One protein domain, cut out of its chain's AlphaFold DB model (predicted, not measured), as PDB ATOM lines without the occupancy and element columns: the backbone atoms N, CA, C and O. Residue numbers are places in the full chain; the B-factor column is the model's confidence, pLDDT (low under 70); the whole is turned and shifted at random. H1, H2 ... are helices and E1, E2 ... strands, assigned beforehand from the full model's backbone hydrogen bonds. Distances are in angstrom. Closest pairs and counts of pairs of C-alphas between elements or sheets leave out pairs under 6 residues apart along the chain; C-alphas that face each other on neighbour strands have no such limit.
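AT A GLANCE: This is residues 8 to 89 of the 89 residues of an uncharacterized protein of Mesorhizobium sp (UniProt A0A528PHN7). One twisted wall of five antiparallel strands, E1 E5 E4 E3 E2 from edge to edge, makes the main body, with one short helix, H1, over part of it and a second, H2, out past one edge. H1 grazes the sheet near E4 and E5, H2 sits out past the E2 edge, and the long link of residues 26 to 38 runs between them. The printed part has 82 residues with two named helices and five named strands, in the order E1 H1 H2 E2 E3 E4 E5, and the class is mixed, helices and strands. The whole is compact, with a radius of gyration of the C-alphas of 13.0 A, and the C-alphas span 39 by 29 by 18 A.

HOW THE PARTS SIT: Strands E2, residues 54 to 58, E3, residues 62 to 67, E4, residues 72 to 78, and E5, residues 82 to 88, form a meander, each strand the antiparallel neighbour of the one before. E4 and E5 are a hairpin at 169 degrees, with N 74 and O 86 at 2.8 A. E3 and E4 are a hairpin at 165 degrees, with N 65 and O 75 at 2.8 A. E2 and E3 are a hairpin at 156 degrees, with N 55 and O 64 at 2.8 A, and E2 is an edge strand. The other edge strand is E1, residues 8 to 12, antiparallel to E5 at 170 degrees, with N 9 and O 85 at 2.8 A. These N and O pairs are within hydrogen-bond range. The sheet is twisted, its C-alphas up to 4.2 A off the best plane. Residues 50 to 51 pair antiparallel with residues 54 to 55 of E2. H1, residues 18 to 25, is on the sheet but only grazes it, with residues 21 to 25. Its closest C-alphas to E4 are those of Phe 24 and Arg 75, 7.8 A apart. H1 and E5 are near each other, with 5 pairs of C-alphas within 10 A. H2, residues 39 to 46, is only just on the sheet, with 5 pairs of C-alphas within 10 A, and only grazes it with residues 40 to 44. H1 and H2 are apart. In both helices every O i to N i+4 pair is within hydrogen-bond range.

IN THESE COORDINATES: E5 measures 20.4 A from first to last C-alpha, E4 19.7 A, E3 16.9 A, E1 13.6 A and E2 11.5 A. H2 measures 10.5 A and H1 10.4 A. E1 begins at C-alpha 8 (91.759, -34.354, -54.822), H2 begins at C-alpha 39 (70.352, -27.587, -64.835), and E5 ends at C-alpha 88 (91.376, -29.257, -62.808).

THE WHOLE: The two C-alphas farthest apart, those of Val 15 and Val 36, are 39.0 A apart. The printed part has no cut. The link from H1 to H2 is long, with 13 residues. The mean pLDDT of the printed part is 86.0, and residues 29 to 33 and 47 to 49 are under 70.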
ATOM      1  N   ILE A   8      92.935 -33.754 -55.452       96.38
ATOM      2  CA  ILE A   8      91.759 -34.354 -54.822       96.38
ATOM      3  C   ILE A   8      91.913 -34.236 -53.305       96.38
ATOM      4  O   ILE A   8      92.868 -34.754 -52.725       96.38
ATOM      5  N   LEU A   9      90.929 -33.626 -52.650       95.94
ATOM      6  CA  LEU A   9      90.772 -33.606 -51.200       95.94
ATOM      7  C   LEU A   9      89.537 -34.415 -50.807       95.94
ATOM      8  O   LEU A   9      88.452 -34.227 -51.358       95.94
ATOM      9  N   ILE A  10      89.698 -35.284 -49.811       97.50
ATOM     10  CA  ILE A  10      88.606 -36.019 -49.169       97.50
ATOM     11  C   ILE A  10      88.877 -35.985 -47.669       97.50
ATOM     12  O   ILE A  10      89.855 -36.574 -47.208       97.50
ATOM     13  N   VAL A  11      88.040 -35.285 -46.905       97.12
ATOM     14  CA  VAL A  11      88.279 -35.068 -45.474       97.12
ATOM     15  C   VAL A  11      86.970 -35.111 -44.677       97.12
ATOM     16  O   VAL A  11      85.990 -34.481 -45.079       97.12
ATOM     17  N   PRO A  12      86.903 -35.869 -43.565       97.19
ATOM     18  CA  PRO A  12      85.775 -35.793 -42.643       97.19
ATOM     19  C   PRO A  12      85.663 -34.403 -42.007       97.19
ATOM     20  O   PRO A  12      86.672 -33.785 -41.666       97.19
ATOM     21  N   LEU A  13      84.438 -33.930 -41.795       94.31
ATOM     22  CA  LEU A  13      84.173 -32.637 -41.171       94.31
ATOM     23  C   LEU A  13      84.706 -32.582 -39.731       94.31
ATOM     24  O   LEU A  13      85.090 -31.518 -39.267       94.31
ATOM     25  N   GLU A  14      84.783 -33.706 -39.016       93.94
ATOM     26  CA  GLU A  14      85.249 -33.702 -37.624       93.94
ATOM     27  C   GLU A  14      86.759 -33.486 -37.459       93.94
ATOM     28  O   GLU A  14      87.216 -33.278 -36.336       93.94
ATOM     29  N   VAL A  15      87.545 -33.586 -38.536       96.06
ATOM     30  CA  VAL A  15      89.018 -33.519 -38.463       96.06
ATOM     31  C   VAL A  15      89.617 -32.319 -39.189       96.06
ATOM     32  O   VAL A  15      90.830 -32.125 -39.121       96.06
ATOM     33  N   ILE A  16      88.799 -31.534 -39.889       95.12
ATOM     34  CA  ILE A  16      89.232 -30.287 -40.522       95.12
ATOM     35  C   ILE A  16      89.310 -29.179 -39.466       95.12
ATOM     36  O   ILE A  16      88.473 -29.105 -38.566       95.12
ATOM     37  N   ASP A  17      90.324 -28.326 -39.551       96.00
ATOM     38  CA  ASP A  17      90.424 -27.148 -38.696       96.00
ATOM     39  C   ASP A  17      89.467 -26.032 -39.154       96.00
ATOM     40  O   ASP A  17      89.002 -26.000 -40.296       96.00
ATOM     41  N   GLU A  18      89.150 -25.113 -38.240       94.56
ATOM     42  CA  GLU A  18      88.166 -24.050 -38.483       94.56
ATOM     43  C   GLU A  18      88.583 -23.089 -39.603       94.56
ATOM     44  O   GLU A  18      87.731 -22.654 -40.380       94.56
ATOM     45  N   GLU A  19      89.876 -22.769 -39.709       95.44
ATOM     46  CA  GLU A  19      90.402 -21.870 -40.741       95.44
ATOM     47  C   GLU A  19      90.224 -22.502 -42.122       95.44
ATOM     48  O   GLU A  19      89.616 -21.908 -43.016       95.44
ATOM     49  N   ARG A  20      90.633 -23.765 -42.267       93.38
ATOM     50  CA  ARG A  20      90.482 -24.512 -43.514       93.38
ATOM     51  C   ARG A  20      89.021 -24.761 -43.882       93.38
ATOM     52  O   ARG A  20      88.674 -24.728 -45.064       93.38
ATOM     53  N   LEU A  21      88.152 -24.995 -42.900       94.69
ATOM     54  CA  LEU A  21      86.715 -25.115 -43.137       94.69
ATOM     55  C   LEU A  21      86.124 -23.803 -43.662       94.69
ATOM     56  O   LEU A  21      85.344 -23.827 -44.613       94.69
ATOM     57  N   ALA A  22      86.503 -22.662 -43.085       93.69
ATOM     58  CA  ALA A  22      86.037 -21.357 -43.544       93.69
ATOM     59  C   ALA A  22      86.476 -21.071 -44.992       93.69
ATOM     60  O   ALA A  22      85.665 -20.622 -45.806       93.69
ATOM     61  N   GLU A  23      87.723 -21.398 -45.342       92.94
ATOM     62  CA  GLU A  23      88.214 -21.317 -46.723       92.94
ATOM     63  C   GLU A  23      87.410 -22.210 -47.675       92.94
ATOM     64  O   GLU A  23      87.018 -21.781 -48.761       92.94
ATOM     65  N   PHE A  24      87.141 -23.452 -47.264       93.19
ATOM     66  CA  PHE A  24      86.396 -24.420 -48.065       93.19
ATOM     67  C   PHE A  24      84.956 -23.960 -48.331       93.19
ATOM     68  O   PHE A  24      84.456 -24.078 -49.453       93.19
ATOM     69  N   LEU A  25      84.282 -23.424 -47.311       92.31
ATOM     70  CA  LEU A  25      82.896 -22.962 -47.414       92.31
ATOM     71  C   LEU A  25      82.751 -21.674 -48.231       92.31
ATOM     72  O   LEU A  25      81.673 -21.417 -48.770       92.31
ATOM     73  N   THR A  26      83.824 -20.892 -48.354       91.06
ATOM     74  CA  THR A  26      83.835 -19.659 -49.140       91.06
ATOM     75  C   THR A  26      83.870 -19.985 -50.633       91.06
ATOM     76  O   THR A  26      84.869 -20.484 -51.148       91.06
ATOM     77  N   VAL A  27      82.775 -19.686 -51.335       87.25
ATOM     78  CA  VAL A  27      82.630 -19.893 -52.782       87.25
ATOM     79  C   VAL A  27      82.527 -18.536 -53.469       87.25
ATOM     80  O   VAL A  27      81.567 -17.799 -53.259       87.25
ATOM     81  N   ASP A  28      83.506 -18.225 -54.315       81.25
ATOM     82  CA  ASP A  28      83.431 -17.095 -55.240       81.25
ATOM     83  C   ASP A  28      82.989 -17.614 -56.613       81.25
ATOM     84  O   ASP A  28      83.747 -18.278 -57.320       81.25
ATOM     85  N   LEU A  29      81.729 -17.353 -56.974       67.19
ATOM     86  CA  LEU A  29      81.178 -17.737 -58.278       67.19
ATOM     87  C   LEU A  29      81.713 -16.866 -59.430       67.19
ATOM     88  O   LEU A  29      81.441 -17.161 -60.597       67.19
ATOM     89  N   GLY A  30      82.438 -15.783 -59.132       65.06
ATOM     90  CA  GLY A  30      82.843 -14.807 -60.133       65.06
ATOM     91  C   GLY A  30      81.648 -14.255 -60.923       65.06
ATOM     92  O   GLY A  30      80.528 -14.142 -60.428       65.06
ATOM     93  N   SER A  31      81.886 -13.891 -62.184       59.31
ATOM     94  CA  SER A  31      80.861 -13.411 -63.127       59.31
ATOM     95  C   SER A  31      80.436 -14.469 -64.155       59.31
ATOM     96  O   SER A  31      79.831 -14.131 -65.178       59.31
ATOM     97  N   ALA A  32      80.771 -15.741 -63.913       59.25
ATOM     98  CA  ALA A  32      80.535 -16.828 -64.852       59.25
ATOM     99  C   ALA A  32      79.035 -17.148 -64.952       59.25
ATOM    100  O   ALA A  32      78.367 -17.451 -63.964       59.25
ATOM    101  N   TRP A  33      78.495 -17.066 -66.170       64.56
ATOM    102  CA  TRP A  33      77.111 -17.442 -66.447       64.56
ATOM    103  C   TRP A  33      77.041 -18.930 -66.788       64.56
ATOM    104  O   TRP A  33      77.791 -19.376 -67.660       64.56
ATOM    105  N   PRO A  34      76.115 -19.693 -66.179       70.31
ATOM    106  CA  PRO A  34      75.915 -21.086 -66.541       70.31
ATOM    107  C   PRO A  34      75.551 -21.230 -68.021       70.31
ATOM    108  O   PRO A  34      74.861 -20.381 -68.591       70.31
ATOM    109  N   GLU A  35      75.943 -22.352 -68.625       75.50
ATOM    110  CA  GLU A  35      75.580 -22.669 -70.007       75.50
ATOM    111  C   GLU A  35      74.055 -22.616 -70.214       75.50
ATOM    112  O   GLU A  35      73.272 -23.083 -69.371       75.50
ATOM    113  N   VAL A  36      73.635 -22.066 -71.363       78.50
ATOM    114  CA  VAL A  36      72.224 -21.933 -71.745       78.50
ATOM    115  C   VAL A  36      71.535 -23.298 -71.744       78.50
ATOM    116  O   VAL A  36      71.904 -24.198 -72.488       78.50
ATOM    117  N   GLY A  37      70.498 -23.445 -70.918       75.12
ATOM    118  CA  GLY A  37      69.717 -24.680 -70.806       75.12
ATOM    119  C   GLY A  37      70.274 -25.714 -69.822       75.12
ATOM    120  O   GLY A  37      69.643 -26.754 -69.630       75.12
ATOM    121  N   SER A  38      71.398 -25.438 -69.156       77.62
ATOM    122  CA  SER A  38      71.920 -26.309 -68.101       77.62
ATOM    123  C   SER A  38      70.978 -26.379 -66.892       77.62
ATOM    124  O   SER A  38      70.206 -25.461 -66.605       77.62
ATOM    125  N   ARG A  39      71.073 -27.470 -66.118       75.06
ATOM    126  CA  ARG A  39      70.352 -27.587 -64.835       75.06
ATOM    127  C   ARG A  39      70.770 -26.498 -63.844       75.06
ATOM    128  O   ARG A  39      69.963 -26.103 -63.011       75.06
ATOM    129  N   LEU A  40      72.015 -26.028 -63.936       72.94
ATOM    130  CA  LEU A  40      72.513 -24.918 -63.131       72.94
ATOM    131  C   LEU A  40      71.829 -23.603 -63.520       72.94
ATOM    132  O   LEU A  40      71.365 -22.890 -62.639       72.94
ATOM    133  N   LEU A  41      71.670 -23.327 -64.820       75.00
ATOM    134  CA  LEU A  41      70.916 -22.160 -65.284       75.00
ATOM    135  C   LEU A  41      69.457 -22.201 -64.822       75.00
ATOM    136  O   LEU A  41      68.931 -21.184 -64.391       75.00
ATOM    137  N   GLN A  42      68.807 -23.366 -64.913       77.88
ATOM    138  CA  GLN A  42      67.418 -23.526 -64.470       77.88
ATOM    139  C   GLN A  42      67.275 -23.213 -62.979       77.88
ATOM    140  O   GLN A  42      66.433 -22.401 -62.614       77.88
ATOM    141  N   ARG A  43      68.160 -23.760 -62.135       73.44
ATOM    142  CA  ARG A  43      68.190 -23.465 -60.692       73.44
ATOM    143  C   ARG A  43      68.440 -21.987 -60.400       73.44
ATOM    144  O   ARG A  43      67.738 -21.399 -59.585       73.44
ATOM    145  N   MET A  44      69.387 -21.376 -61.113       71.38
ATOM    146  CA  MET A  44      69.696 -19.953 -60.973       71.38
ATOM    147  C   MET A  44      68.519 -19.061 -61.396       71.38
ATOM    148  O   MET A  44      68.247 -18.058 -60.745       71.38
ATOM    149  N   TYR A  45      67.799 -19.427 -62.463       71.69
ATOM    150  CA  TYR A  45      66.611 -18.708 -62.931       71.69
ATOM    151  C   TYR A  45      65.419 -18.867 -61.981       71.69
ATOM    152  O   TYR A  45      64.699 -17.905 -61.723       71.69
ATOM    153  N   GLU A  46      65.210 -20.074 -61.456       75.31
ATOM    154  CA  GLU A  46      64.145 -20.360 -60.495       75.31
ATOM    155  C   GLU A  46      64.432 -19.733 -59.120       75.31
ATOM    156  O   GLU A  46      63.498 -19.481 -58.361       75.31
ATOM    157  N   GLY A  47      65.701 -19.441 -58.803       61.94
ATOM    158  CA  GLY A  47      66.126 -18.929 -57.494       61.94
ATOM    159  C   GLY A  47      65.943 -19.952 -56.369       61.94
ATOM    160  O   GLY A  47      65.914 -19.588 -55.195       61.94
ATOM    161  N   ILE A  48      65.771 -21.224 -56.733       62.91
ATOM    162  CA  ILE A  48      65.488 -22.334 -55.828       62.91
ATOM    163  C   ILE A  48      66.797 -23.084 -55.571       62.91
ATOM    164  O   ILE A  48      67.576 -23.340 -56.490       62.91
ATOM    165  N   ASP A  49      67.019 -23.450 -54.309       64.69
ATOM    166  CA  ASP A  49      68.112 -24.323 -53.874       64.69
ATOM    167  C   ASP A  49      69.537 -23.789 -54.125       64.69
ATOM    168  O   ASP A  49      70.473 -24.570 -54.324       64.69
ATOM    169  N   MET A  50      69.730 -22.464 -54.091       70.50
ATOM    170  CA  MET A  50      71.059 -21.845 -54.100       70.50
ATOM    171  C   MET A  50      71.268 -20.935 -52.888       70.50
ATOM    172  O   MET A  50      70.433 -20.081 -52.599       70.50
ATOM    173  N   ALA A  51      72.394 -21.107 -52.196       76.50
ATOM    174  CA  ALA A  51      72.815 -20.258 -51.083       76.50
ATOM    175  C   ALA A  51      74.323 -20.017 -51.177       76.50
ATOM    176  O   ALA A  51      75.087 -20.976 -51.203       76.50
ATOM    177  N   ASP A  52      74.743 -18.753 -51.270       81.00
ATOM    178  CA  ASP A  52      76.158 -18.347 -51.244       81.00
ATOM    179  C   ASP A  52      77.066 -19.162 -52.188       81.00
ATOM    180  O   ASP A  52      78.149 -19.608 -51.825       81.00
ATOM    181  N   GLY A  53      76.590 -19.420 -53.411       82.38
ATOM    182  CA  GLY A  53      77.320 -20.181 -54.431       82.38
ATOM    183  C   GLY A  53      77.196 -21.704 -54.350       82.38
ATOM    184  O   GLY A  53      77.581 -22.407 -55.286       82.38
ATOM    185  N   TRP A  54      76.581 -22.220 -53.290       88.88
ATOM    186  CA  TRP A  54      76.269 -23.632 -53.142       88.88
ATOM    187  C   TRP A  54      74.944 -23.984 -53.790       88.88
ATOM    188  O   TRP A  54      73.950 -23.272 -53.675       88.88
ATOM    189  N   ILE A  55      74.929 -25.147 -54.420       87.88
ATOM    190  CA  ILE A  55      73.756 -25.780 -54.991       87.88
ATOM    191  C   ILE A  55      73.307 -26.870 -54.027       87.88
ATOM    192  O   ILE A  55      74.005 -27.865 -53.806       87.88
ATOM    193  N   ILE A  56      72.113 -26.698 -53.476       89.44
ATOM    194  CA  ILE A  56      71.515 -27.626 -52.527       89.44
ATOM    195  C   ILE A  56      70.758 -28.690 -53.318       89.44
ATOM    196  O   ILE A  56      69.692 -28.455 -53.867       89.44
ATOM    197  N   VAL A  57      71.309 -29.897 -53.429       87.12
ATOM    198  CA  VAL A  57      70.603 -30.981 -54.134       87.12
ATOM    199  C   VAL A  57      69.603 -31.649 -53.204       87.12
ATOM    200  O   VAL A  57      68.474 -31.925 -53.601       87.12
ATOM    201  N   GLN A  58      70.040 -31.935 -51.979       88.38
ATOM    202  CA  GLN A  58      69.219 -32.474 -50.901       88.38
ATOM    203  C   GLN A  58      69.698 -31.848 -49.585       88.38
ATOM    204  O   GLN A  58      70.848 -32.099 -49.201       88.38
ATOM    205  N   PRO A  59      68.860 -31.055 -48.892       90.25
ATOM    206  CA  PRO A  59      69.233 -30.429 -47.626       90.25
ATOM    207  C   PRO A  59      69.782 -31.449 -46.622       90.25
ATOM    208  O   PRO A  59      69.184 -32.508 -46.424       90.25
ATOM    209  N   GLY A  60      70.945 -31.155 -46.031       90.25
ATOM    210  CA  GLY A  60      71.628 -32.023 -45.061       90.25
ATOM    211  C   GLY A  60      72.185 -33.341 -45.624       90.25
ATOM    212  O   GLY A  60      72.695 -34.160 -44.866       90.25
ATOM    213  N   ILE A  61      72.085 -33.595 -46.935       94.06
ATOM    214  CA  ILE A  61      72.563 -34.843 -47.557       94.06
ATOM    215  C   ILE A  61      73.593 -34.574 -48.642       94.06
ATOM    216  O   ILE A  61      74.624 -35.241 -48.654       94.06
ATOM    217  N   TYR A  62      73.320 -33.657 -49.567       93.94
ATOM    218  CA  TYR A  62      74.231 -33.393 -50.673       93.94
ATOM    219  C   TYR A  62      74.111 -31.955 -51.158       93.94
ATOM    220  O   TYR A  62      73.058 -31.534 -51.653       93.94
ATOM    221  N   VAL A  63      75.217 -31.230 -51.039       93.62
ATOM    222  CA  VAL A  63      75.392 -29.885 -51.588       93.62
ATOM    223  C   VAL A  63      76.724 -29.818 -52.320       93.62
ATOM    224  O   VAL A  63      77.676 -30.501 -51.937       93.62
ATOM    225  N   PHE A  64      76.798 -29.022 -53.381       93.56
ATOM    226  CA  PHE A  64      78.041 -28.830 -54.122       93.56
ATOM    227  C   PHE A  64      78.163 -27.411 -54.663       93.56
ATOM    228  O   PHE A  64      77.161 -26.730 -54.857       93.56
ATOM    229  N   ALA A  65      79.388 -26.991 -54.933       91.50
ATOM    230  CA  ALA A  65      79.712 -25.735 -55.582       91.50
ATOM    231  C   ALA A  65      80.673 -25.997 -56.743       91.50
ATOM    232  O   ALA A  65      81.477 -26.932 -56.698       91.50
ATOM    233  N   VAL A  66      80.571 -25.169 -57.778       88.25
ATOM    234  CA  VAL A  66      81.486 -25.168 -58.922       88.25
ATOM    235  C   VAL A  66      82.119 -23.788 -58.987       88.25
ATOM    236  O   VAL A  66      81.405 -22.789 -59.027       88.25
ATOM    237  N   ILE A  67      83.446 -23.747 -58.949       88.38
ATOM    238  CA  ILE A  67      84.252 -22.528 -58.946       88.38
ATOM    239  C   ILE A  67      85.077 -22.528 -60.231       88.38
ATOM    240  O   ILE A  67      85.847 -23.459 -60.466       88.38
ATOM    241  N   GLU A  68      84.917 -21.488 -61.050       84.62
ATOM    242  CA  GLU A  68      85.579 -21.344 -62.357       84.62
ATOM    243  C   GLU A  68      86.540 -20.141 -62.377       84.62
ATOM    244  O   GLU A  68      86.490 -19.280 -63.255       84.62
ATOM    245  N   THR A  69      87.401 -20.047 -61.361       74.19
ATOM    246  CA  THR A  69      88.408 -18.983 -61.236       74.19
ATOM    247  C   THR A  69      89.788 -19.628 -61.323       74.19
ATOM    248  O   THR A  69      90.286 -20.108 -60.314       74.19
ATOM    249  N   ASP A  70      90.377 -19.663 -62.524       79.56
ATOM    250  CA  ASP A  70      91.663 -20.334 -62.836       79.56
ATOM    251  C   ASP A  70      91.595 -21.876 -62.886       79.56
ATOM    252  O   ASP A  70      92.269 -22.588 -62.143       79.56
ATOM    253  N   GLY A  71      90.727 -22.388 -63.762       86.25
ATOM    254  CA  GLY A  71      90.411 -23.812 -63.883       86.25
ATOM    255  C   GLY A  71      89.011 -24.124 -63.361       86.25
ATOM    256  O   GLY A  71      88.196 -23.222 -63.169       86.25
ATOM    257  N   VAL A  72      88.716 -25.402 -63.148       89.19
ATOM    258  CA  VAL A  72      87.454 -25.859 -62.557       89.19
ATOM    259  C   VAL A  72      87.764 -26.478 -61.206       89.19
ATOM    260  O   VAL A  72      88.555 -27.407 -61.121       89.19
ATOM    261  N   THR A  73      87.124 -25.997 -60.145       92.38
ATOM    262  CA  THR A  73      87.136 -26.655 -58.834       92.38
ATOM    263  C   THR A  73      85.717 -27.018 -58.441       92.38
ATOM    264  O   THR A  73      84.817 -26.179 -58.460       92.38
ATOM    265  N   VAL A  74      85.506 -28.275 -58.069       93.12
ATOM    266  CA  VAL A  74      84.228 -28.770 -57.562       93.12
ATOM    267  C   VAL A  74      84.389 -29.107 -56.093       93.12
ATOM    268  O   VAL A  74      85.171 -29.984 -55.733       93.12
ATOM    269  N   ARG A  75      83.610 -28.433 -55.249       95.81
ATOM    270  CA  ARG A  75      83.494 -28.746 -53.824       95.81
ATOM    271  C   ARG A  75      82.171 -29.431 -53.558       95.81
ATOM    272  O   ARG A  75      81.155 -29.028 -54.115       95.81
ATOM    273  N   SER A  76      82.145 -30.441 -52.696       96.44
ATOM    274  CA  SER A  76      80.884 -31.035 -52.249       96.44
ATOM    275  C   SER A  76      80.917 -31.484 -50.795       96.44
ATOM    276  O   SER A  76      81.975 -31.845 -50.272       96.44
ATOM    277  N   ILE A  77      79.746 -31.451 -50.157       96.81
ATOM    278  CA  ILE A  77      79.528 -31.915 -48.786       96.81
ATOM    279  C   ILE A  77      78.477 -33.019 -48.818       96.81
ATOM    280  O   ILE A  77      77.370 -32.828 -49.331       96.81
ATOM    281  N   ILE A  78      78.820 -34.173 -48.249       97.12
ATOM    282  CA  ILE A  78      77.947 -35.345 -48.172       97.12
ATOM    283  C   ILE A  78      77.576 -35.591 -46.711       97.12
ATOM    284  O   ILE A  78      78.445 -35.816 -45.867       97.12
ATOM    285  N   ARG A  79      76.269 -35.574 -46.427       96.25
ATOM    286  CA  ARG A  79      75.650 -35.818 -45.111       96.25
ATOM    287  C   ARG A  79      76.209 -34.967 -43.969       96.25
ATOM    288  O   ARG A  79      76.233 -35.437 -42.838       96.25
ATOM    289  N   GLU A  80      76.700 -33.767 -44.281       92.69
ATOM    290  CA  GLU A  80      77.367 -32.888 -43.302       92.69
ATOM    291  C   GLU A  80      78.523 -33.596 -42.568       92.69
ATOM    292  O   GLU A  80      78.868 -33.256 -41.445       92.69
ATOM    293  N   TYR A  81      79.108 -34.609 -43.212       96.31
ATOM    294  CA  TYR A  81      80.116 -35.487 -42.628       96.31
ATOM    295  C   TYR A  81      81.385 -35.519 -43.472       96.31
ATOM    296  O   TYR A  81      82.483 -35.543 -42.935       96.31
ATOM    297  N   LEU A  82      81.254 -35.522 -44.800       97.69
ATOM    298  CA  LEU A  82      82.387 -35.661 -45.710       97.69
ATOM    299  C   LEU A  82      82.501 -34.448 -46.624       97.69
ATOM    300  O   LEU A  82      81.574 -34.158 -47.381       97.69
ATOM    301  N   LEU A  83      83.654 -33.791 -46.577       97.88
ATOM    302  CA  LEU A  83      84.044 -32.706 -47.464       97.88
ATOM    303  C   LEU A  83      84.886 -33.279 -48.604       97.88
ATOM    304  O   LEU A  83      85.762 -34.121 -48.394       97.88
ATOM    305  N   THR A  84      84.621 -32.809 -49.816       97.81
ATOM    306  CA  THR A  84      85.378 -33.182 -51.012       97.81
ATOM    307  C   THR A  84      85.701 -31.944 -51.830       97.81
ATOM    308  O   THR A  84      84.854 -31.062 -51.967       97.81
ATOM    309  N   GLU A  85      86.910 -31.888 -52.374       96.31
ATOM    310  CA  GLU A  85      87.338 -30.883 -53.347       96.31
ATOM    311  C   GLU A  85      88.085 -31.603 -54.465       96.31
ATOM    312  O   GLU A  85      88.909 -32.477 -54.201       96.31
ATOM    313  N   VAL A  86      87.775 -31.264 -55.708       95.81
ATOM    314  CA  VAL A  86      88.482 -31.773 -56.880       95.81
ATOM    315  C   VAL A  86      88.755 -30.595 -57.795       95.81
ATOM    316  O   VAL A  86      87.821 -29.855 -58.106       95.81
ATOM    317  N   SER A  87      90.003 -30.416 -58.218       94.31
ATOM    318  CA  SER A  87      90.383 -29.330 -59.123       94.31
ATOM    319  C   SER A  87      91.061 -29.828 -60.393       94.31
ATOM    320  O   SER A  87      91.838 -30.780 -60.357       94.31
ATOM    321  N   TRP A  88      90.775 -29.124 -61.485       93.06
ATOM    322  CA  TRP A  88      91.376 -29.257 -62.808       93.06
ATOM    323  C   TRP A  88      91.900 -27.878 -63.228       93.06
ATOM    324  O   TRP A  88      91.101 -26.939 -63.305       93.06
ATOM    325  N   ARG A  89      93.203 -27.739 -63.471       85.19
ATOM    326  CA  ARG A  89      93.883 -26.494 -63.858       85.19
ATOM    327  C   ARG A  89      94.428 -26.554 -65.284       85.19
ATOM    328  O   ARG A  89      94.841 -27.639 -65.738       85.19
TER     329      ARG A  89